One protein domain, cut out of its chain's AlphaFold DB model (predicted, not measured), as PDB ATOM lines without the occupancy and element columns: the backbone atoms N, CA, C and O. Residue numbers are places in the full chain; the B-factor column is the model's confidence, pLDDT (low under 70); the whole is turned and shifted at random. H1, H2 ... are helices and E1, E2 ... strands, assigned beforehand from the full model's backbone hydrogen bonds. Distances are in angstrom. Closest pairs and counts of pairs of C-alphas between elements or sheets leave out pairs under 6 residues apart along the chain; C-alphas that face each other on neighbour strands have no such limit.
ATOM      1  N   VAL A  23     146.990 417.763 283.576       95.44
ATOM      2  CA  VAL A  23     145.748 418.179 282.924       95.44
ATOM      3  C   VAL A  23     145.091 419.211 283.823       95.44
ATOM      4  O   VAL A  23     144.971 418.966 285.022       95.44
ATOM      5  N   LEU A  24     144.725 420.340 283.230       95.94
ATOM      6  CA  LEU A  24     143.946 421.410 283.828       95.94
ATOM      7  C   LEU A  24     142.640 421.520 283.017       95.94
ATOM      8  O   LEU A  24     142.678 421.839 281.822       95.94
ATOM      9  N   ASP A  25     141.520 421.144 283.636       95.44
ATOM     10  CA  ASP A  25     140.186 421.072 283.023       95.44
ATOM     11  C   ASP A  25     139.294 422.283 283.342       95.44
ATOM     12  O   ASP A  25     138.344 422.555 282.613       95.44
ATOM     13  N   PHE A  26     139.635 423.060 284.375       96.50
ATOM     14  CA  PHE A  26     138.876 424.226 284.833       96.50
ATOM     15  C   PHE A  26     137.390 423.943 285.153       96.50
ATOM     16  O   PHE A  26     136.541 424.842 285.075       96.50
ATOM     17  N   ASP A  27     137.050 422.720 285.573       96.75
ATOM     18  CA  ASP A  27     135.665 422.328 285.897       96.75
ATOM     19  C   ASP A  27     135.122 423.053 287.143       96.75
ATOM     20  O   ASP A  27     133.915 423.284 287.277       96.75
ATOM     21  N   ALA A  28     136.006 423.406 288.083       96.44
ATOM     22  CA  ALA A  28     135.628 423.939 289.396       96.44
ATOM     23  C   ALA A  28     136.234 425.310 289.731       96.44
ATOM     24  O   ALA A  28     135.609 426.088 290.458       96.44
ATOM     25  N   ASP A  29     137.441 425.610 289.249       97.12
ATOM     26  CA  ASP A  29     138.130 426.881 289.475       97.12
ATOM     27  C   ASP A  29     139.119 427.208 288.335       97.12
ATOM     28  O   ASP A  29     139.057 426.622 287.258       97.12
ATOM     29  N   THR A  30     139.986 428.208 288.525       96.31
ATOM     30  CA  THR A  30     140.988 428.618 287.523       96.31
ATOM     31  C   THR A  30     142.284 427.806 287.593       96.31
ATOM     32  O   THR A  30     143.258 428.156 286.931       96.31
ATOM     33  N   GLU A  31     142.348 426.795 288.460       95.75
ATOM     34  CA  GLU A  31     143.495 425.916 288.702       95.75
ATOM     35  C   GLU A  31     144.819 426.662 288.923       95.75
ATOM     36  O   GLU A  31     145.906 426.250 288.515       95.75
ATOM     37  N   GLY A  32     144.723 427.800 289.613       94.06
ATOM     38  CA  GLY A  32     145.862 428.634 289.986       94.06
ATOM     39  C   GLY A  32     146.231 429.711 288.968       94.06
ATOM     40  O   GLY A  32     147.115 430.522 289.263       94.06
ATOM     41  N   PHE A  33     145.554 429.786 287.817       92.69
ATOM     42  CA  PHE A  33     145.677 430.943 286.938       92.69
ATOM     43  C   PHE A  33     145.110 432.189 287.624       92.69
ATOM     44  O   PHE A  33     143.983 432.203 288.126       92.69
ATOM     45  N   VAL A  34     145.913 433.248 287.630       91.00
ATOM     46  CA  VAL A  34     145.587 434.556 288.205       91.00
ATOM     47  C   VAL A  34     145.834 435.668 287.195       91.00
ATOM     48  O   VAL A  34     146.542 435.497 286.206       91.00
ATOM     49  N   LEU A  35     145.272 436.843 287.458       85.69
ATOM     50  CA  LEU A  35     145.472 438.026 286.631       85.69
ATOM     51  C   LEU A  35     146.902 438.591 286.747       85.69
ATOM     52  O   LEU A  35     147.381 438.800 287.861       85.69
ATOM     53  N   ASN A  36     147.536 438.926 285.615       72.38
ATOM     54  CA  ASN A  36     148.808 439.664 285.589       72.38
ATOM     55  C   ASN A  36     148.619 441.204 285.626       72.38
ATOM     56  O   ASN A  36     149.271 441.869 286.426       72.38
ATOM     57  N   SER A  37     147.690 441.784 284.847       67.31
ATOM     58  CA  SER A  37     147.254 443.200 284.959       67.31
ATOM     59  C   SER A  37     146.115 443.533 283.985       67.31
ATOM     60  O   SER A  37     146.130 443.010 282.883       67.31
ATOM     61  N   GLY A  38     145.188 444.440 284.333       64.94
ATOM     62  CA  GLY A  38     144.279 445.100 283.365       64.94
ATOM     63  C   GLY A  38     143.247 444.207 282.657       64.94
ATOM     64  O   GLY A  38     142.853 444.493 281.535       64.94
ATOM     65  N   SER A  39     142.859 443.082 283.255       74.75
ATOM     66  CA  SER A  39     141.988 442.060 282.650       74.75
ATOM     67  C   SER A  39     141.256 441.262 283.719       74.75
ATOM     68  O   SER A  39     141.442 441.515 284.909       74.75
ATOM     69  N   SER A  40     140.442 440.286 283.329       87.69
ATOM     70  CA  SER A  40     139.850 439.320 284.254       87.69
ATOM     71  C   SER A  40     140.170 437.891 283.845       87.69
ATOM     72  O   SER A  40     140.122 437.548 282.666       87.69
ATOM     73  N   VAL A  41     140.453 437.065 284.850       91.62
ATOM     74  CA  VAL A  41     140.637 435.619 284.724       91.62
ATOM     75  C   VAL A  41     139.652 434.966 285.679       91.62
ATOM     76  O   VAL A  41     139.723 435.201 286.887       91.62
ATOM     77  N   THR A  42     138.709 434.201 285.144       94.69
ATOM     78  CA  THR A  42     137.659 433.538 285.925       94.69
ATOM     79  C   THR A  42     137.403 432.144 285.386       94.69
ATOM     80  O   THR A  42     137.633 431.879 284.211       94.69
ATOM     81  N   GLN A  43     136.886 431.263 286.235       96.62
ATOM     82  CA  GLN A  43     136.294 430.017 285.768       96.62
ATOM     83  C   GLN A  43     134.925 430.315 285.140       96.62
ATOM     84  O   GLN A  43     134.207 431.198 285.621       96.62
ATOM     85  N   THR A  54     139.399 437.637 279.792       88.50
ATOM     86  CA  THR A  54     138.866 438.856 279.164       88.50
ATOM     87  C   THR A  54     139.855 439.990 279.330       88.50
ATOM     88  O   THR A  54     140.268 440.283 280.451       88.50
ATOM     89  N   THR A  55     140.195 440.640 278.221       82.88
ATOM     90  CA  THR A  55     141.170 441.725 278.157       82.88
ATOM     91  C   THR A  55     140.573 442.996 277.582       82.88
ATOM     92  O   THR A  55     139.725 442.930 276.690       82.88
ATOM     93  N   ASP A  56     141.022 444.145 278.082       80.62
ATOM     94  CA  ASP A  56     140.738 445.440 277.466       80.62
ATOM     95  C   ASP A  56     141.493 445.570 276.130       80.62
ATOM     96  O   ASP A  56     142.399 444.798 275.825       80.62
ATOM     97  N   GLY A  57     141.115 446.538 275.299       72.88
ATOM     98  CA  GLY A  57     141.817 446.844 274.049       72.88
ATOM     99  C   GLY A  57     143.240 447.373 274.226       72.88
ATOM    100  O   GLY A  57     143.439 448.330 274.975       72.88
ATOM    101  N   GLY A  58     144.206 446.857 273.458       69.56
ATOM    102  CA  GLY A  58     145.541 447.450 273.334       69.56
ATOM    103  C   GLY A  58     146.655 446.461 272.983       69.56
ATOM    104  O   GLY A  58     146.526 445.251 273.150       69.56
ATOM    105  N   ASP A  59     147.791 447.005 272.536       59.25
ATOM    106  CA  ASP A  59     149.051 446.257 272.544       59.25
ATOM    107  C   ASP A  59     149.476 446.072 274.009       59.25
ATOM    108  O   ASP A  59     149.535 447.051 274.750       59.25
ATOM    109  N   ASP A  60     149.756 444.827 274.405       56.22
ATOM    110  CA  ASP A  60     150.015 444.351 275.784       56.22
ATOM    111  C   ASP A  60     148.794 443.941 276.631       56.22
ATOM    112  O   ASP A  60     148.787 444.077 277.859       56.22
ATOM    113  N   ALA A  61     147.782 443.336 276.015       50.59
ATOM    114  CA  ALA A  61     146.669 442.742 276.749       50.59
ATOM    115  C   ALA A  61     147.076 441.441 277.505       50.59
ATOM    116  O   ALA A  61     147.034 440.310 277.033       50.59
ATOM    117  N   ALA A  62     147.531 441.650 278.739       59.62
ATOM    118  CA  ALA A  62     147.171 440.884 279.925       59.62
ATOM    119  C   ALA A  62     147.056 439.352 279.828       59.62
ATOM    120  O   ALA A  62     146.094 438.767 279.332       59.62
ATOM    121  N   ALA A  63     148.012 438.699 280.473       71.56
ATOM    122  CA  ALA A  63     148.020 437.258 280.592       71.56
ATOM    123  C   ALA A  63     147.284 436.768 281.849       71.56
ATOM    124  O   ALA A  63     147.480 437.295 282.953       71.56
ATOM    125  N   ALA A  64     146.516 435.693 281.693       86.31
ATOM    126  CA  ALA A  64     146.350 434.724 282.757       86.31
ATOM    127  C   ALA A  64     147.722 434.116 283.057       86.31
ATOM    128  O   ALA A  64     148.410 433.625 282.163       86.31
ATOM    129  N   GLN A  65     148.140 434.202 284.313       88.25
ATOM    130  CA  GLN A  65     149.442 433.764 284.785       88.25
ATOM    131  C   GLN A  65     149.267 432.583 285.726       88.25
ATOM    132  O   GLN A  65     148.592 432.703 286.746       88.25
ATOM    133  N   LEU A  66     149.969 431.495 285.445       90.00
ATOM    134  CA  LEU A  66     150.130 430.378 286.363       90.00
ATOM    135  C   LEU A  66     151.571 430.349 286.862       90.00
ATOM    136  O   LEU A  66     152.497 430.083 286.096       90.00
ATOM    137  N   ASN A  67     151.764 430.636 288.149       88.75
ATOM    138  CA  ASN A  67     153.069 430.518 288.795       88.75
ATOM    139  C   ASN A  67     153.277 429.082 289.273       88.75
ATOM    140  O   ASN A  67     152.399 428.511 289.919       88.75
ATOM    141  N   PHE A  68     154.462 428.528 289.043       87.81
ATOM    142  CA  PHE A  68     154.804 427.191 289.511       87.81
ATOM    143  C   PHE A  68     156.224 427.140 290.076       87.81
ATOM    144  O   PHE A  68     157.138 427.817 289.607       87.81
ATOM    145  N   ALA A  69     156.421 426.304 291.093       86.81
ATOM    146  CA  ALA A  69     157.753 425.960 291.585       86.81
ATOM    147  C   ALA A  69     158.345 424.824 290.742       86.81
ATOM    148  O   ALA A  69     157.600 423.953 290.284       86.81
ATOM    149  N   ALA A  70     159.671 424.754 290.610       83.69
ATOM    150  CA  ALA A  70     160.325 423.670 289.865       83.69
ATOM    151  C   ALA A  70     159.973 422.267 290.399       83.69
ATOM    152  O   ALA A  70     159.812 421.327 289.632       83.69
ATOM    153  N   ALA A  71     159.784 422.142 291.717       86.38
ATOM    154  CA  ALA A  71     159.408 420.890 292.376       86.38
ATOM    155  C   ALA A  71     157.891 420.597 292.383       86.38
ATOM    156  O   ALA A  71     157.464 419.602 292.967       86.38
ATOM    157  N   SER A  72     157.058 421.467 291.799       89.88
ATOM    158  CA  SER A  72     155.616 421.210 291.653       89.88
ATOM    159  C   SER A  72     155.343 420.183 290.549       89.88
ATOM    160  O   SER A  72     156.213 419.933 289.718       89.88
ATOM    161  N   ALA A  73     154.131 419.617 290.497       89.88
ATOM    162  CA  ALA A  73     153.741 418.693 289.425       89.88
ATOM    163  C   ALA A  73     153.951 419.307 288.026       89.88
ATOM    164  O   ALA A  73     154.548 418.674 287.163       89.88
ATOM    165  N   ILE A  74     153.570 420.577 287.851       90.62
ATOM    166  CA  ILE A  74     153.785 421.350 286.619       90.62
ATOM    167  C   ILE A  74     155.272 421.496 286.302       90.62
ATOM    168  O   ILE A  74     155.699 421.216 285.185       90.62
ATOM    169  N   GLY A  75     156.074 421.915 287.286       88.88
ATOM    170  CA  GLY A  75     157.511 422.123 287.097       88.88
ATOM    171  C   GLY A  75     158.256 420.838 286.728       88.88
ATOM    172  O   GLY A  75     159.101 420.857 285.831       88.88
ATOM    173  N   MET A  76     157.906 419.720 287.372       88.69
ATOM    174  CA  MET A  76     158.477 418.405 287.074       88.69
ATOM    175  C   MET A  76     158.054 417.898 285.692       88.69
ATOM    176  O   MET A  76     158.903 417.407 284.951       88.69
ATOM    177  N   GLU A  77     156.778 418.040 285.324       90.88
ATOM    178  CA  GLU A  77     156.280 417.621 284.009       90.88
ATOM    179  C   GLU A  77     156.899 418.450 282.878       90.88
ATOM    180  O   GLU A  77     157.365 417.881 281.896       90.88
ATOM    181  N   LEU A  78     157.014 419.776 283.034       89.44
ATOM    182  CA  LEU A  78     157.708 420.641 282.069       89.44
ATOM    183  C   LEU A  78     159.177 420.251 281.894       89.44
ATOM    184  O   LEU A  78     159.670 420.200 280.768       89.44
ATOM    185  N   ALA A  79     159.883 419.958 282.990       87.50
ATOM    186  CA  ALA A  79     161.275 419.524 282.929       87.50
ATOM    187  C   ALA A  79     161.418 418.180 282.200       87.50
ATOM    188  O   ALA A  79     162.325 418.009 281.383       87.50
ATOM    189  N   GLN A  80     160.503 417.242 282.448       88.44
ATOM    190  CA  GLN A  80     160.490 415.957 281.757       88.44
ATOM    191  C   GLN A  80     160.115 416.108 280.275       88.44
ATOM    192  O   GLN A  80     160.741 415.485 279.412       88.44
ATOM    193  N   ALA A  81     159.130 416.947 279.956       89.62
ATOM    194  CA  ALA A  81     158.735 417.258 278.588       89.62
ATOM    195  C   ALA A  81     159.901 417.885 277.817       89.62
ATOM    196  O   ALA A  81     160.243 417.409 276.738       89.62
ATOM    197  N   GLN A  82     160.615 418.835 278.418       88.00
ATOM    198  CA  GLN A  82     161.820 419.430 277.840       88.00
ATOM    199  C   GLN A  82     162.904 418.387 277.520       88.00
ATOM    200  O   GLN A  82     163.527 418.455 276.461       88.00
ATOM    201  N   SER A  83     163.154 417.416 278.408       86.44
ATOM    202  CA  SER A  83     164.186 416.394 278.171       86.44
ATOM    203  C   SER A  83     163.770 415.311 277.174       86.44
ATOM    204  O   SER A  83     164.634 414.650 276.599       86.44
ATOM    205  N   SER A  84     162.466 415.113 276.975       86.62
ATOM    206  CA  SER A  84     161.921 414.019 276.161       86.62
ATOM    207  C   SER A  84     161.309 414.442 274.823       86.62
ATOM    208  O   SER A  84     160.985 413.572 274.015       86.62
ATOM    209  N   GLY A  85     161.172 415.745 274.564       86.25
ATOM    210  CA  GLY A  85     160.464 416.266 273.389       86.25
ATOM    211  C   GLY A  85     158.942 416.214 273.547       86.25
ATOM    212  O   GLY A  85     158.244 415.772 272.637       86.25
ATOM    213  N   GLY A  86     158.453 416.587 274.729       91.44
ATOM    214  CA  GLY A  86     157.039 416.700 275.068       91.44
ATOM    215  C   GLY A  86     156.399 418.020 274.643       91.44
ATOM    216  O   GLY A  86     157.070 418.921 274.142       91.44
ATOM    217  N   THR A  87     155.097 418.136 274.886       92.75
ATOM    218  CA  THR A  87     154.272 419.265 274.444       92.75
ATOM    219  C   THR A  87     153.558 419.954 275.595       92.75
ATOM    220  O   THR A  87     153.293 419.366 276.646       92.75
ATOM    221  N   ILE A  88     153.188 421.201 275.340       92.75
ATOM    222  CA  ILE A  88     152.062 421.873 275.982       92.75
ATOM    223  C   ILE A  88     150.948 422.001 274.940       92.75
ATOM    224  O   ILE A  88     151.219 422.342 273.787       92.75
ATOM    225  N   SER A  89     149.716 421.681 275.315       93.56
ATOM    226  CA  SER A  89     148.557 421.768 274.425       93.56
ATOM    227  C   SER A  89     147.348 422.276 275.183       93.56
ATOM    228  O   SER A  89     147.196 421.959 276.353       93.56
ATOM    229  N   PHE A  90     146.488 423.043 274.535       94.19
ATOM    230  CA  PHE A  90     145.235 423.523 275.111       94.19
ATOM    231  C   PHE A  90     144.270 423.852 273.979       94.19
ATOM    232  O   PHE A  90     144.712 424.156 272.865       94.19
ATOM    233  N   ASP A  91     142.974 423.808 274.255       94.38
ATOM    234  CA  ASP A  91     141.992 424.268 273.288       94.38
ATOM    235  C   ASP A  91     141.555 425.692 273.592       94.38
ATOM    236  O   ASP A  91     141.572 426.157 274.735       94.38
ATOM    237  N   VAL A  92     141.178 426.402 272.536       92.56
ATOM    238  CA  VAL A  92     140.806 427.806 272.595       92.56
ATOM    239  C   VAL A  92     139.514 428.017 271.843       92.56
ATOM    240  O   VAL A  92     139.361 427.601 270.693       92.56
ATOM    241  N   PHE A  93     138.599 428.730 272.486       92.94
ATOM    242  CA  PHE A  93     137.329 429.121 271.908       92.94
ATOM    243  C   PHE A  93     137.223 430.635 271.850       92.94
ATOM    244  O   PHE A  93     137.486 431.343 272.829       92.94
ATOM    245  N   VAL A  94     136.754 431.125 270.706       91.31
ATOM    246  CA  VAL A  94     136.362 432.522 270.530       91.31
ATOM    247  C   VAL A  94     134.872 432.556 270.244       91.31
ATOM    248  O   VAL A  94     134.409 432.007 269.247       91.31
ATOM    249  N   VAL A  95     134.114 433.217 271.111       92.12
ATOM    250  CA  VAL A  95     132.672 433.428 270.936       92.12
ATOM    251  C   VAL A  95     132.469 434.829 270.378       92.12
ATOM    252  O   VAL A  95     132.926 435.794 270.991       92.12
ATOM    253  N   ALA A  96     131.812 434.960 269.218       89.75
ATOM    254  CA  ALA A  96     131.657 436.252 268.538       89.75
ATOM    255  C   ALA A  96     130.992 437.308 269.430       89.75
ATOM    256  O   ALA A  96     131.414 438.462 269.450       89.75
ATOM    257  N   ASP A  97     129.972 436.892 270.177       91.00
ATOM    258  CA  ASP A  97     129.129 437.794 270.962       91.00
ATOM    259  C   ASP A  97     129.827 438.311 272.236       91.00
ATOM    260  O   ASP A  97     129.388 439.306 272.810       91.00
ATOM    261  N   ASP A  98     130.944 437.694 272.640       91.00
ATOM    262  CA  ASP A  98     131.776 438.141 273.766       91.00
ATOM    263  C   ASP A  98     132.883 439.123 273.350       91.00
ATOM    264  O   ASP A  98     133.671 439.579 274.189       91.00
ATOM    265  N   GLN A  99     132.962 439.451 272.058       87.69
ATOM    266  CA  GLN A  99     133.936 440.395 271.530       87.69
ATOM    267  C   GLN A  99     133.312 441.778 271.362       87.69
ATOM    268  O   GLN A  99     132.240 441.932 270.776       87.69
ATOM    269  N   VAL A 100     134.015 442.819 271.811       87.31
ATOM    270  CA  VAL A 100     133.561 444.208 271.665       87.31
ATOM    271  C   VAL A 100     134.575 444.984 270.828       87.31
ATOM    272  O   VAL A 100     135.516 445.576 271.366       87.31
ATOM    273  N   GLY A 101     134.392 444.995 269.504       80.44
ATOM    274  CA  GLY A 101     135.227 445.774 268.579       80.44
ATOM    275  C   GLY A 101     135.413 445.177 267.179       80.44
ATOM    276  O   GLY A 101     134.517 444.511 266.667       80.44
ATOM    277  N   GLY A 102     136.543 445.524 266.546       69.12
ATOM    278  CA  GLY A 102     136.908 445.293 265.136       69.12
ATOM    279  C   GLY A 102     137.155 443.827 264.744       69.12
ATOM    280  O   GLY A 102     136.721 442.938 265.460       69.12
ATOM    281  N   PRO A 103     137.782 443.540 263.582       58.06
ATOM    282  CA  PRO A 103     138.001 442.166 263.125       58.06
ATOM    283  C   PRO A 103     139.404 441.628 263.465       58.06
ATOM    284  O   PRO A 103     140.397 442.136 262.950       58.06
ATOM    285  N   GLY A 104     139.467 440.538 264.235       61.00
ATOM    286  CA  GLY A 104     140.658 439.697 264.427       61.00
ATOM    287  C   GLY A 104     141.639 440.155 265.515       61.00
ATOM    288  O   GLY A 104     141.955 441.337 265.634       61.00
ATOM    289  N   PHE A 105     142.179 439.204 266.277       67.25
ATOM    290  CA  PHE A 105     143.237 439.432 267.267       67.25
ATOM    291  C   PHE A 105     144.197 438.234 267.325       67.25
ATOM    292  O   PHE A 105     143.935 437.189 266.732       67.25
ATOM    293  N   TYR A 106     145.320 438.390 268.022       62.94
ATOM    294  CA  TYR A 106     146.277 437.312 268.252       62.94
ATOM    295  C   TYR A 106     146.129 436.796 269.670       62.94
ATOM    296  O   TYR A 106     145.907 437.564 270.602       62.94
ATOM    297  N   GLN A 107     146.311 435.503 269.850       63.88
ATOM    298  CA  GLN A 107     146.559 434.918 271.151       63.88
ATOM    299  C   GLN A 107     148.061 434.726 271.325       63.88
ATOM    300  O   GLN A 107     148.764 434.393 270.376       63.88
ATOM    301  N   SER A 108     148.551 434.906 272.544       60.38
ATOM    302  CA  SER A 108     149.917 434.551 272.908       60.38
ATOM    303  C   SER A 108     149.911 433.497 274.005       60.38
ATOM    304  O   SER A 108     149.303 433.711 275.059       60.38
ATOM    305  N   ALA A 109     150.643 432.408 273.802       61.53
ATOM    306  CA  ALA A 109     151.114 431.569 274.889       61.53
ATOM    307  C   ALA A 109     152.587 431.884 275.132       61.53
ATOM    308  O   ALA A 109     153.388 431.963 274.203       61.53
ATOM    309  N   ALA A 110     152.969 432.070 276.387       65.81
ATOM    310  CA  ALA A 110     154.365 432.276 276.724       65.81
ATOM    311  C   ALA A 110     154.763 431.476 277.953       65.81
ATOM    312  O   ALA A 110     154.001 431.341 278.911       65.81
ATOM    313  N   ILE A 111     155.998 430.992 277.941       59.34
ATOM    314  CA  ILE A 111     156.656 430.452 279.122       59.34
ATOM    315  C   ILE A 111     157.752 431.437 279.501       59.34
ATOM    316  O   ILE A 111     158.674 431.708 278.729       59.34
ATOM    317  N   LEU A 112     157.643 431.979 280.711       65.69
ATOM    318  CA  LEU A 112     158.694 432.762 281.341       65.69
ATOM    319  C   LEU A 112     159.335 431.915 282.427       65.69
ATOM    320  O   LEU A 112     158.649 431.411 283.317       65.69
ATOM    321  N   GLN A 113     160.655 431.811 282.411       67.88
ATOM    322  CA  GLN A 113     161.368 431.250 283.553       67.88
ATOM    323  C   GLN A 113     161.844 432.380 284.458       67.88
ATOM    324  O   GLN A 113     162.290 433.428 283.979       67.88
ATOM    325  N   SER A 114     161.763 432.148 285.764       55.62
ATOM    326  CA  SER A 114     162.237 433.083 286.778       55.62
ATOM    327  C   SER A 114     163.378 432.490 287.596       55.62
ATOM    328  O   SER A 114     163.428 431.284 287.845       55.62
ATOM    329  N   ASP A 115     164.287 433.337 288.052       54.66
ATOM    330  CA  ASP A 115     165.378 432.929 288.932       54.66
ATOM    331  C   ASP A 115     164.895 432.531 290.330       54.66
ATOM    332  O   ASP A 115     163.706 432.528 290.650       54.66
ATOM    333  N   SER A 116     165.845 432.194 291.204       54.00
ATOM    334  CA  SER A 116     165.625 431.971 292.643       54.00
ATOM    335  C   SER A 116     164.965 433.127 293.395       54.00
ATOM    336  O   SER A 116     164.509 432.920 294.517       54.00
ATOM    337  N   ASN A 117     164.910 434.322 292.808       48.94
ATOM    338  CA  ASN A 117     164.361 435.527 293.418       48.94
ATOM    339  C   ASN A 117     163.035 435.965 292.768       48.94
ATOM    340  O   ASN A 117     162.485 436.996 293.155       48.94
ATOM    341  N   GLY A 118     162.508 435.195 291.808       52.16
ATOM    342  CA  GLY A 118     161.278 435.515 291.082       52.16
ATOM    343  C   GLY A 118     161.436 436.604 290.014       52.16
ATOM    344  O   GLY A 118     160.429 437.051 289.460       52.16
ATOM    345  N   ALA A 119     162.666 437.036 289.719       53.34
ATOM    346  CA  ALA A 119     162.966 437.955 288.631       53.34
ATOM    347  C   ALA A 119     163.011 437.198 287.295       53.34
ATOM    348  O   ALA A 119     163.372 436.023 287.243       53.34
ATOM    349  N   ALA A 120     162.627 437.874 286.209       58.00
ATOM    350  CA  ALA A 120     162.859 437.355 284.867       58.00
ATOM    351  C   ALA A 120     164.371 437.275 284.631       58.00
ATOM    352  O   ALA A 120     165.070 438.282 284.757       58.00
ATOM    353  N   GLU A 121     164.866 436.089 284.298       57.81
ATOM    354  CA  GLU A 121     166.266 435.920 283.936       57.81
ATOM    355  C   GLU A 121     166.519 436.514 282.534       57.81
ATOM    356  O   GLU A 121     165.653 436.462 281.654       57.81
ATOM    357  N   PRO A 122     167.696 437.103 282.272       49.97
ATOM    358  CA  PRO A 122     168.023 437.596 280.939       49.97
ATOM    359  C   PRO A 122     167.918 436.482 279.882       49.97
ATOM    360  O   PRO A 122     168.663 435.504 279.926       49.97
ATOM    361  N   GLY A 123     167.012 436.640 278.907       56.84
ATOM    362  CA  GLY A 123     166.816 435.674 277.817       56.84
ATOM    363  C   GLY A 123     165.944 434.455 278.156       56.84
ATOM    364  O   GLY A 123     166.065 433.435 277.485       56.84
ATOM    365  N   THR A 124     165.077 434.523 279.174       64.00
ATOM    366  CA  THR A 124     164.249 433.376 279.612       64.00
ATOM    367  C   THR A 124     162.762 433.480 279.304       64.00
ATOM    368  O   THR A 124     161.941 432.770 279.893       64.00
ATOM    369  N   PHE A 125     162.410 434.359 278.372       70.94
ATOM    370  CA  PHE A 125     161.052 434.494 277.877       70.94
ATOM    371  C   PHE A 125     160.941 433.876 276.483       70.94
ATOM    372  O   PHE A 125     161.631 434.293 275.553       70.94
ATOM    373  N   SER A 126     160.075 432.876 276.350       78.12
ATOM    374  CA  SER A 126     159.702 432.272 275.072       78.12
ATOM    375  C   SER A 126     158.223 432.529 274.849       78.12
ATOM    376  O   SER A 126     157.410 432.242 275.733       78.12
ATOM    377  N   ARG A 127     157.886 433.111 273.698       79.38
ATOM    378  CA  ARG A 127     156.517 433.481 273.348       79.38
ATOM    379  C   ARG A 127     156.186 432.936 271.978       79.38
ATOM    380  O   ARG A 127     156.844 433.278 271.002       79.38
ATOM    381  N   GLU A 128     155.083 432.218 271.938       82.62
ATOM    382  CA  GLU A 128     154.434 431.780 270.724       82.62
ATOM    383  C   GLU A 128     153.130 432.557 270.565       82.62
ATOM    384  O   GLU A 128     152.355 432.710 271.514       82.62
ATOM    385  N   ASN A 129     152.910 433.096 269.370       80.75
ATOM    386  CA  ASN A 129     151.679 433.808 269.042       80.75
ATOM    387  C   ASN A 129     150.950 433.071 267.930       80.75
ATOM    388  O   ASN A 129     151.576 432.738 266.921       80.75
ATOM    389  N   GLU A 130     149.643 432.905 268.099       82.56
ATOM    390  CA  GLU A 130     148.733 432.314 267.125       82.56
ATOM    391  C   GLU A 130     147.661 433.333 266.725       82.56
ATOM    392  O   GLU A 130     147.211 434.149 267.537       82.56
ATOM    393  N   PHE A 131     147.258 433.316 265.459       82.44
ATOM    394  CA  PHE A 131     146.202 434.197 264.973       82.44
ATOM    395  C   PHE A 131     144.842 433.547 265.155       82.44
ATOM    396  O   PHE A 131     144.513 432.589 264.460       82.44
ATOM    397  N   LEU A 132     143.987 434.147 265.979       81.50
ATOM    398  CA  LEU A 132     142.635 433.638 266.146       81.50
ATOM    399  C   LEU A 132     141.657 434.351 265.216       81.50
ATOM    400  O   LEU A 132     141.550 435.581 265.164       81.50
ATOM    401  N   SER A 133     140.886 433.546 264.490       80.75
ATOM    402  CA  SER A 133     139.780 434.050 263.685       80.75
ATOM    403  C   SER A 133     138.580 434.356 264.573       80.75
ATOM    404  O   SER A 133     138.084 433.474 265.280       80.75
ATOM    405  N   VAL A 134     138.061 435.584 264.483       81.69
ATOM    406  CA  VAL A 134     136.789 435.933 265.122       81.69
ATOM    407  C   VAL A 134     135.631 435.450 264.243       81.69
ATOM    408  O   VAL A 134     135.553 435.836 263.072       81.69
ATOM    409  N   PRO A 135     134.746 434.589 264.773       87.38
ATOM    410  CA  PRO A 135     133.635 434.036 264.012       87.38
ATOM    411  C   PRO A 135     132.552 435.091 263.743       87.38
ATOM    412  O   PRO A 135     132.544 436.181 264.314       87.38
ATOM    413  N   SER A 136     131.606 434.764 262.861       89.38
ATOM    414  CA  SER A 136     130.422 435.602 262.640       89.38
ATOM    415  C   SER A 136     129.548 435.692 263.894       89.38
ATOM    416  O   SER A 136     129.502 434.748 264.679       89.38
ATOM    417  N   ALA A 137     128.804 436.794 264.037       89.62
ATOM    418  CA  ALA A 137     127.863 437.003 265.143       89.62
ATOM    419  C   ALA A 137     126.959 435.779 265.389       89.62
ATOM    420  O   ALA A 137     126.486 435.144 264.438       89.62
ATOM    421  N   GLY A 138     126.737 435.443 266.662       90.56
ATOM    422  CA  GLY A 138     126.005 434.246 267.087       90.56
ATOM    423  C   GLY A 138     126.724 432.914 266.840       90.56
ATOM    424  O   GLY A 138     126.090 431.865 266.924       90.56
ATOM    425  N   SER A 139     128.013 432.925 266.482       92.56
ATOM    426  CA  SER A 139     128.830 431.720 266.263       92.56
ATOM    427  C   SER A 139     130.078 431.705 267.152       92.56
ATOM    428  O   SER A 139     130.462 432.722 267.733       92.56
ATOM    429  N   GLN A 140     130.732 430.543 267.218       92.50
ATOM    430  CA  GLN A 140     132.022 430.352 267.882       92.50
ATOM    431  C   GLN A 140     133.049 429.724 266.926       92.50
ATOM    432  O   GLN A 140     132.671 429.016 265.990       92.50
ATOM    433  N   SER A 141     134.333 429.971 267.171       90.94
ATOM    434  CA  SER A 141     135.460 429.254 266.574       90.94
ATOM    435  C   SER A 141     136.178 428.446 267.654       90.94
ATOM    436  O   SER A 141     136.032 428.724 268.846       90.94
ATOM    437  N   PHE A 142     136.889 427.408 267.221       91.38
ATOM    438  CA  PHE A 142     137.606 426.463 268.068       91.38
ATOM    439  C   PHE A 142     138.937 426.114 267.414       91.38
ATOM    440  O   PHE A 142     138.971 425.857 266.206       91.38
ATOM    441  N   GLU A 143     139.989 426.054 268.218       91.31
ATOM    442  CA  GLU A 143     141.311 425.624 267.790       91.31
ATOM    443  C   GLU A 143     142.044 424.902 268.923       91.31
ATOM    444  O   GLU A 143     142.053 425.376 270.056       91.31
ATOM    445  N   THR A 144     142.672 423.769 268.607       93.50
ATOM    446  CA  THR A 144     143.633 423.114 269.502       93.50
ATOM    447  C   THR A 144     145.019 423.637 269.171       93.50
ATOM    448  O   THR A 144     145.511 423.434 268.058       93.50
ATOM    449  N   ILE A 145     145.663 424.266 270.146       90.44
ATOM    450  CA  ILE A 145     147.013 424.802 270.008       90.44
ATOM    451  C   ILE A 145     147.984 423.866 270.710       90.44
ATOM    452  O   ILE A 145     147.765 423.469 271.853       90.44
ATOM    453  N   THR A 146     149.079 423.532 270.032       92.12
ATOM    454  CA  THR A 146     150.129 422.670 270.572       92.12
ATOM    455  C   THR A 146     151.497 423.265 270.280       92.12
ATOM    456  O   THR A 146     151.836 423.507 269.123       92.12
ATOM    457  N   TYR A 147     152.312 423.410 271.321       90.00
ATOM    458  CA  TYR A 147     153.706 423.823 271.203       90.00
ATOM    459  C   TYR A 147     154.635 422.740 271.729       90.00
ATOM    460  O   TYR A 147     154.354 422.079 272.735       90.00
ATOM    461  N   GLN A 148     155.772 422.582 271.060       90.38
ATOM    462  CA  GLN A 148     156.822 421.683 271.513       90.38
ATOM    463  C   GLN A 148     157.649 422.336 272.607       90.38
ATOM    464  O   GLN A 148     158.067 423.483 272.483       90.38
ATOM    465  N   ILE A 149     157.926 421.597 273.675       87.94
ATOM    466  CA  ILE A 149     158.789 422.076 274.748       87.94
ATOM    467  C   ILE A 149     160.216 421.672 274.407       87.94
ATOM    468  O   ILE A 149     160.570 420.491 274.393       87.94
ATOM    469  N   VAL A 150     161.050 422.670 274.143       84.75
ATOM    470  CA  VAL A 150     162.444 422.471 273.748       84.75
ATOM    471  C   VAL A 150     163.384 423.088 274.770       84.75
ATOM    472  O   VAL A 150     163.026 423.978 275.539       84.75
ATOM    473  N   ASN A 151     164.628 422.619 274.777       81.56
ATOM    474  CA  ASN A 151     165.649 423.219 275.619       81.56
ATOM    475  C   ASN A 151     165.955 424.644 275.132       81.56
ATOM    476  O   ASN A 151     166.249 424.847 273.950       81.56
ATOM    477  N   ALA A 152     165.928 425.631 276.027       73.31
ATOM    478  CA  ALA A 152     166.476 426.937 275.678       73.31
ATOM    479  C   ALA A 152     168.006 426.832 275.609       73.31
ATOM    480  O   ALA A 152     168.645 426.296 276.517       73.31
ATOM    481  N   ALA A 153     168.624 427.335 274.541       63.06
ATOM    482  CA  ALA A 153     170.076 427.442 274.517       63.06
ATOM    483  C   ALA A 153     170.506 428.498 275.549       63.06
ATOM    484  O   ALA A 153     169.941 429.589 275.581       63.06
ATOM    485  N   ASN A 154     171.510 428.189 276.381       54.78
ATOM    486  CA  ASN A 154     172.071 429.151 277.334       54.78
ATOM    487  C   ASN A 154     172.431 430.458 276.610       54.78
ATOM    488  O   ASN A 154     173.369 430.489 275.811       54.78
ATOM    489  N   GLY A 155     171.685 431.526 276.896       50.34
ATOM    490  CA  GLY A 155     171.908 432.849 276.321       50.34
ATOM    491  C   GLY A 155     171.322 433.091 274.925       50.34
ATOM    492  O   GLY A 155     171.735 434.069 274.301       50.34
ATOM    493  N   SER A 156     170.388 432.273 274.411       51.84
ATOM    494  CA  SER A 156     169.620 432.703 273.234       51.84
ATOM    495  C   SER A 156     168.552 433.718 273.659       51.84
ATOM    496  O   SER A 156     167.681 433.361 274.453       51.84
ATOM    497  N   PRO A 157     168.604 434.965 273.165       49.56
ATOM    498  CA  PRO A 157     167.561 435.945 273.429       49.56
ATOM    499  C   PRO A 157     166.231 435.461 272.848       49.56
ATOM    500  O   PRO A 157     166.221 434.789 271.820       49.56
ATOM    501  N   GLU A 158     165.155 435.820 273.547       56.31
ATOM    502  CA  GLU A 158     163.743 435.763 273.160       56.31
ATOM    503  C   GLU A 158     163.487 435.222 271.746       56.31
ATOM    504  O   GLU A 158     163.562 435.947 270.751       56.31
ATOM    505  N   ALA A 159     163.138 433.940 271.658       52.78
ATOM    506  CA  ALA A 159     162.457 433.416 270.487       52.78
ATOM    507  C   ALA A 159     161.014 433.943 270.547       52.78
ATOM    508  O   ALA A 159     160.126 433.323 271.121       52.78
ATOM    509  N   ASN A 160     160.816 435.177 270.078       58.22
ATOM    510  CA  ASN A 160     159.505 435.694 269.686       58.22
ATOM    511  C   ASN A 160     159.387 435.512 268.169       58.22
ATOM    512  O   ASN A 160     159.346 436.477 267.407       58.22
ATOM    513  N   ASN A 161     159.508 434.263 267.726       64.12
ATOM    514  CA  ASN A 161     159.585 433.885 266.318       64.12
ATOM    515  C   ASN A 161     158.373 433.063 265.857       64.12
ATOM    516  O   ASN A 161     158.311 432.783 264.660       64.12
ATOM    517  N   SER A 162     157.414 432.762 266.752       75.12
ATOM    518  CA  SER A 162     156.225 431.943 266.465       75.12
ATOM    519  C   SER A 162     156.607 430.692 265.661       75.12
ATOM    520  O   SER A 162     156.120 430.481 264.547       75.12
ATOM    521  N   ASP A 163     157.583 429.929 266.161       82.44
ATOM    522  CA  ASP A 163     158.176 428.792 265.445       82.44
ATOM    523  C   ASP A 163     157.609 427.423 265.860       82.44
ATOM    524  O   ASP A 163     158.072 426.379 265.385       82.44
ATOM    525  N   GLY A 164     156.588 427.429 266.715       83.69
ATOM    526  CA  GLY A 164     155.939 426.245 267.262       83.69
ATOM    527  C   GLY A 164     156.649 425.655 268.481       83.69
ATOM    528  O   GLY A 164     156.219 424.602 268.965       83.69
ATOM    529  N   ASN A 165     157.716 426.282 268.989       85.25
ATOM    530  CA  ASN A 165     158.471 425.789 270.136       85.25
ATOM    531  C   ASN A 165     158.459 426.777 271.305       85.25
ATOM    532  O   ASN A 165     158.796 427.949 271.184       85.25
ATOM    533  N   LEU A 166     158.181 426.258 272.499       84.25
ATOM    534  CA  LEU A 166     158.384 426.970 273.751       84.25
ATOM    535  C   LEU A 166     159.684 426.506 274.405       84.25
ATOM    536  O   LEU A 166     159.862 425.341 274.768       84.25
ATOM    537  N   HIS A 167     160.611 427.442 274.571       82.00
ATOM    538  CA  HIS A 167     161.922 427.186 275.145       82.00
ATOM    539  C   HIS A 167     161.860 427.204 276.681       82.00
ATOM    540  O   HIS A 167     161.602 428.241 277.295       82.00
ATOM    541  N   TYR A 168     162.150 426.061 277.313       81.00
ATOM    542  CA  TYR A 168     162.192 425.883 278.768       81.00
ATOM    543  C   TYR A 168     163.613 425.542 279.264       81.00
ATOM    544  O   TYR A 168     164.300 424.711 278.670       81.00
ATOM    545  N   GLN A 169     164.061 426.176 280.355       75.94
ATOM    546  CA  GLN A 169     165.288 425.838 281.089       75.94
ATOM    547  C   GLN A 169     164.894 425.265 282.455       75.94
ATOM    548  O   GLN A 169     164.644 426.001 283.411       75.94
ATOM    549  N   GLY A 170     164.850 423.937 282.569       67.88
ATOM    550  CA  GLY A 170     164.479 423.210 283.791       67.88
ATOM    551  C   GLY A 170     165.407 423.375 285.005       67.88
ATOM    552  O   GLY A 170     165.307 422.594 285.947       67.88
ATOM    553  N   THR A 171     166.320 424.351 285.006       65.56
ATOM    554  CA  THR A 171     167.194 424.696 286.144       65.56
ATOM    555  C   THR A 171     166.716 425.916 286.937       65.56
ATOM    556  O   THR A 171     167.332 426.265 287.943       65.56
ATOM    557  N   ALA A 172     165.645 426.578 286.492       64.12
ATOM    558  CA  ALA A 172     165.035 427.712 287.181       64.12
ATOM    559  C   ALA A 172     164.404 427.293 288.524       64.12
ATOM    560  O   ALA A 172     163.955 426.162 288.686       64.12
ATOM    561  N   SER A 173     164.343 428.205 289.502       70.62
ATOM    562  CA  SER A 173     163.735 427.911 290.816       70.62
ATOM    563  C   SER A 173     162.202 427.808 290.759       70.62
ATOM    564  O   SER A 173     161.560 427.163 291.595       70.62
ATOM    565  N   GLY A 174     161.628 428.433 289.735       74.31
ATOM    566  CA  GLY A 174     160.213 428.504 289.440       74.31
ATOM    567  C   GLY A 174     160.001 429.156 288.081       74.31
ATOM    568  O   GLY A 174     160.915 429.747 287.498       74.31
ATOM    569  N   GLY A 175     158.791 429.038 287.563       80.75
ATOM    570  CA  GLY A 175     158.430 429.601 286.276       80.75
ATOM    571  C   GLY A 175     157.000 430.092 286.258       80.75
ATOM    572  O   GLY A 175     156.247 429.974 287.231       80.75
ATOM    573  N   LYS A 176     156.650 430.681 285.123       84.62
ATOM    574  CA  LYS A 176     155.331 431.214 284.849       84.62
ATOM    575  C   LYS A 176     154.890 430.765 283.469       84.62
ATOM    576  O   LYS A 176     155.644 430.884 282.506       84.62
ATOM    577  N   ILE A 177     153.664 430.273 283.387       87.19
ATOM    578  CA  ILE A 177     152.955 430.120 282.120       87.19
ATOM    579  C   ILE A 177     152.022 431.313 281.980       87.19
ATOM    580  O   ILE A 177     151.340 431.692 282.934       87.19
ATOM    581  N   PHE A 178     152.013 431.897 280.794       86.06
ATOM    582  CA  PHE A 178     151.150 432.996 280.418       86.06
ATOM    583  C   PHE A 178     150.267 432.573 279.254       86.06
ATOM    584  O   PHE A 178     150.767 432.098 278.236       86.06
ATOM    585  N   LEU A 179     148.968 432.797 279.400       87.00
ATOM    586  CA  LEU A 179     147.989 432.716 278.324       87.00
ATOM    587  C   LEU A 179     147.360 434.096 278.195       87.00
ATOM    588  O   LEU A 179     146.804 434.606 279.164       87.00
ATOM    589  N   GLY A 180     147.499 434.732 277.043       79.62
ATOM    590  CA  GLY A 180     147.069 436.112 276.844       79.62
ATOM    591  C   GLY A 180     146.507 436.347 275.456       79.62
ATOM    592  O   GLY A 180     146.636 435.511 274.561       79.62
ATOM    593  N   ILE A 181     145.893 437.509 275.290       79.44
ATOM    594  CA  ILE A 181     145.320 437.968 274.030       79.44
ATOM    595  C   ILE A 181     146.031 439.270 273.684       79.44
ATOM    596  O   ILE A 181     146.004 440.184 274.485       79.44
ATOM    597  N   ASN A 182     146.628 439.411 272.507       75.25
ATOM    598  CA  ASN A 182     146.926 440.735 271.971       75.25
ATOM    599  C   ASN A 182     145.834 441.107 270.965       75.25
ATOM    600  O   ASN A 182     145.765 440.585 269.848       75.25
ATOM    601  N   ASN A 183     144.984 442.038 271.375       71.69
ATOM    602  CA  ASN A 183     143.955 442.622 270.545       71.69
ATOM    603  C   ASN A 183     144.401 444.018 270.093       71.69
ATOM    604  O   ASN A 183     144.276 445.018 270.796       71.69
ATOM    605  N   SER A 184     144.901 444.087 268.856       66.00
ATOM    606  CA  SER A 184     145.231 445.365 268.221       66.00
ATOM    607  C   SER A 184     144.080 446.378 268.360       66.00
ATOM    608  O   SER A 184     142.915 445.989 268.482       66.00
ATOM    609  N   SER A 185     144.416 447.673 268.307       60.84
ATOM    610  CA  SER A 185     143.587 448.869 268.606       60.84
ATOM    611  C   SER A 185     142.124 448.946 268.105       60.84
ATOM    612  O   SER A 185     141.430 449.915 268.406       60.84
ATOM    613  N   GLY A 186     141.628 447.968 267.347       70.31
ATOM    614  CA  GLY A 186     140.226 447.830 266.965       70.31
ATOM    615  C   GLY A 186     139.310 447.231 268.041       70.31
ATOM    616  O   GLY A 186     138.097 447.407 267.927       70.31
ATOM    617  N   TYR A 187     139.831 446.544 269.062       75.81
ATOM    618  CA  TYR A 187     139.014 446.019 270.166       75.81
ATOM    619  C   TYR A 187     138.992 446.962 271.358       75.81
ATOM    620  O   TYR A 187     139.989 447.592 271.680       75.81
ATOM    621  N   SER A 188     137.839 447.047 272.016       82.81
ATOM    622  CA  SER A 188     137.693 447.663 273.342       82.81
ATOM    623  C   SER A 188     137.670 446.618 274.454       82.81
ATOM    624  O   SER A 188     138.073 446.920 275.571       82.81
ATOM    625  N   SER A 189     137.246 445.393 274.124       84.31
ATOM    626  CA  SER A 189     137.343 444.207 274.967       84.31
ATOM    627  C   SER A 189     137.406 442.960 274.082       84.31
ATOM    628  O   SER A 189     136.678 442.880 273.087       84.31
ATOM    629  N   ALA A 190     138.235 441.985 274.448       86.06
ATOM    630  CA  ALA A 190     138.306 440.671 273.810       86.06
ATOM    631  C   ALA A 190     138.277 439.559 274.863       86.06
ATOM    632  O   ALA A 190     138.926 439.678 275.902       86.06
ATOM    633  N   THR A 191     137.536 438.486 274.592       89.19
ATOM    634  CA  THR A 191     137.404 437.333 275.494       89.19
ATOM    635  C   THR A 191     137.769 436.047 274.768       89.19
ATOM    636  O   THR A 191     137.254 435.791 273.681       89.19
ATOM    637  N   ILE A 192     138.593 435.207 275.387       90.81
ATOM    638  CA  ILE A 192     138.761 433.807 274.981       90.81
ATOM    639  C   ILE A 192     138.415 432.880 276.138       90.81
ATOM    640  O   ILE A 192     138.496 433.266 277.308       90.81
ATOM    641  N   TYR A 193     138.075 431.648 275.787       93.88
ATOM    642  CA  TYR A 193     137.937 430.544 276.725       93.88
ATOM    643  C   TYR A 193     139.017 429.520 276.408       93.88
ATOM    644  O   TYR A 193     139.225 429.199 275.238       93.88
ATOM    645  N   VAL A 194     139.707 429.042 277.438       93.88
ATOM    646  CA  VAL A 194     140.726 427.999 277.324       93.88
ATOM    647  C   VAL A 194     140.281 426.790 278.129       93.88
ATOM    648  O   VAL A 194     139.877 426.944 279.279       93.88
ATOM    649  N   ASP A 195     140.378 425.601 277.553       95.12
ATOM    650  CA  ASP A 195     140.166 424.341 278.263       95.12
ATOM    651  C   ASP A 195     141.192 423.280 277.828       95.12
ATOM    652  O   ASP A 195     142.116 423.564 277.053       95.12
ATOM    653  N   ASN A 196     141.082 422.077 278.405       94.62
ATOM    654  CA  ASN A 196     141.929 420.920 278.097       94.62
ATOM    655  C   ASN A 196     143.430 421.250 278.099       94.62
ATOM    656  O   ASN A 196     144.191 420.780 277.246       94.62
ATOM    657  N   PHE A 197     143.875 422.070 279.052       95.12
ATOM    658  CA  PHE A 197     145.272 422.455 279.114       95.12
ATOM    659  C   PHE A 197     146.091 421.276 279.627       95.12
ATOM    660  O   PHE A 197     145.862 420.743 280.709       95.12
ATOM    661  N   THR A 198     147.072 420.859 278.840       95.12
ATOM    662  CA  THR A 198     147.873 419.674 279.095       95.12
ATOM    663  C   THR A 198     149.353 419.943 278.924       95.12
ATOM    664  O   THR A 198     149.784 420.659 278.020       95.12
ATOM    665  N   ILE A 199     150.149 419.319 279.788       94.00
ATOM    666  CA  ILE A 199     151.598 419.216 279.637       94.00
ATOM    667  C   ILE A 199     151.917 417.732 279.616       94.00
ATOM    668  O   ILE A 199     151.582 417.011 280.557       94.00
ATOM    669  N   THR A 200     152.524 417.281 278.524       92.75
ATOM    670  CA  THR A 200     152.776 415.860 278.290       92.75
ATOM    671  C   THR A 200     154.236 415.636 277.956       92.75
ATOM    672  O   THR A 200     154.711 416.050 276.899       92.75
ATOM    673  N   ALA A 201     154.947 414.913 278.814       89.50
ATOM    674  CA  ALA A 201     156.241 414.352 278.478       89.50
ATOM    675  C   ALA A 201     156.114 413.097 277.599       89.50
ATOM    676  O   ALA A 201     155.213 412.271 277.768       89.50
ATOM    677  N   VAL A 202     157.064 412.902 276.683       82.56
ATOM    678  CA  VAL A 202     157.139 411.674 275.881       82.56
ATOM    679  C   VAL A 202     157.949 410.628 276.656       82.56
ATOM    680  O   VAL A 202     159.058 410.907 277.109       82.56
ATOM    681  N   PRO A 203     157.465 409.390 276.830       73.25
ATOM    682  CA  PRO A 203     158.284 408.347 277.437       73.25
ATOM    683  C   PRO A 203     159.549 408.082 276.610       73.25
ATOM    684  O   PRO A 203     159.461 407.841 275.405       73.25
TER     685      PRO A 203
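AT A GLANCE: This is residues 23 to 43 and 54 to 203 of the 225 residues of the protein "PEP-CTERM motif protein" of Planctomycetes bacterium K23_9 (UniProt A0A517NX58). A strongly curled sheet of six strands, E1 E2 E10 E4 E7 E8, lies partly face to face with a flatter sheet of four, E3 E9 E5 E6, as a loose sandwich; the single named helix, H1, packs at one end, mainly on E7 and E10 of the curled sheet. Edge strand E8 of the curled sheet packs on E5 and E6. The printed part has 171 residues, mostly strand by class, in the chain order E1 E2 E3 H1 E4 E5 E6 E7 E8 E9 E10. The six-strand sheet is mixed, the four-strand sheet antiparallel. The whole is compact, with a radius of gyration of the C-alphas of 15.8 A and spans of 45 by 30 by 26 A.

IN THESE COORDINATES: The larger sheet holds E1, residues 39 to 43, from C-alpha 39 at (141.988, 442.060, 282.650); E2, residues 54 to 56; E10, residues 187 to 200, 34.1 A long, with C-alpha 200 at (152.776, 415.860, 278.290); E4, residues 87 to 95, 26.1 A; E7, residues 140 to 151, 35.2 A; and E8, residues 165 to 168. The other sheet holds E3, 63 to 69, 18.5 A; E9, 174 to 182, 25.1 A; E5, 105 to 114, 28.0 A; and E6, 120 to 132, 27.8 A. H1, residues 73 to 84, is 16.3 A long.

HOW THE PARTS SIT: In the larger sheet E4 and E7 are antiparallel, with N 92 and O 143 2.8 A apart. E10 and E4 are antiparallel, with N 198 and O 89 at 2.7 A. E10 bends by 58 degrees at residue 196, and its pairing is staggered: residues 189 to 191 pair with E2, N 55 and O 190 at 2.8 A, and residues 193 to 200 with E4. E1 and E2 are antiparallel, with N 40 and O 54 at 2.9 A. E7 and E8 are parallel, with N 166 and O 148 at 2.8 A. In the other sheet E9 is antiparallel to E3, with N 64 and O 179 at 2.8 A, and to E5, with N 182 and O 106 at 2.7 A. E5 and E6 form a hairpin, with N 107 and O 130 at 2.8 A; E6 bends by 86 degrees at residue 123. Between the sheets, E6 and E8 touch, the closest C-alphas being those of Ser 126 and His 167, 5.5 A apart. E4 and E9 are apart. H1 is on the larger sheet, the C-alphas of Gln 82 and Ile 149 being its closest to E7 at 5.1 A, and only grazes the other with residues 74 to 78. In H1 every O i to N i+4 pair is within hydrogen-bond range.

THE WHOLE: The two farthest C-alphas, of Gly 138 and Asn 154, are 47.5 A apart. Residues 44 to 53 are not printed; C-alphas 43 and 54 are 11.3 A apart across the cut. The link E7 to E8 is long, with 13 residues. The mean pLDDT of the printed part is 79.9, with 44 residues under 70, among them residues 102 to 124 and 153 to 161.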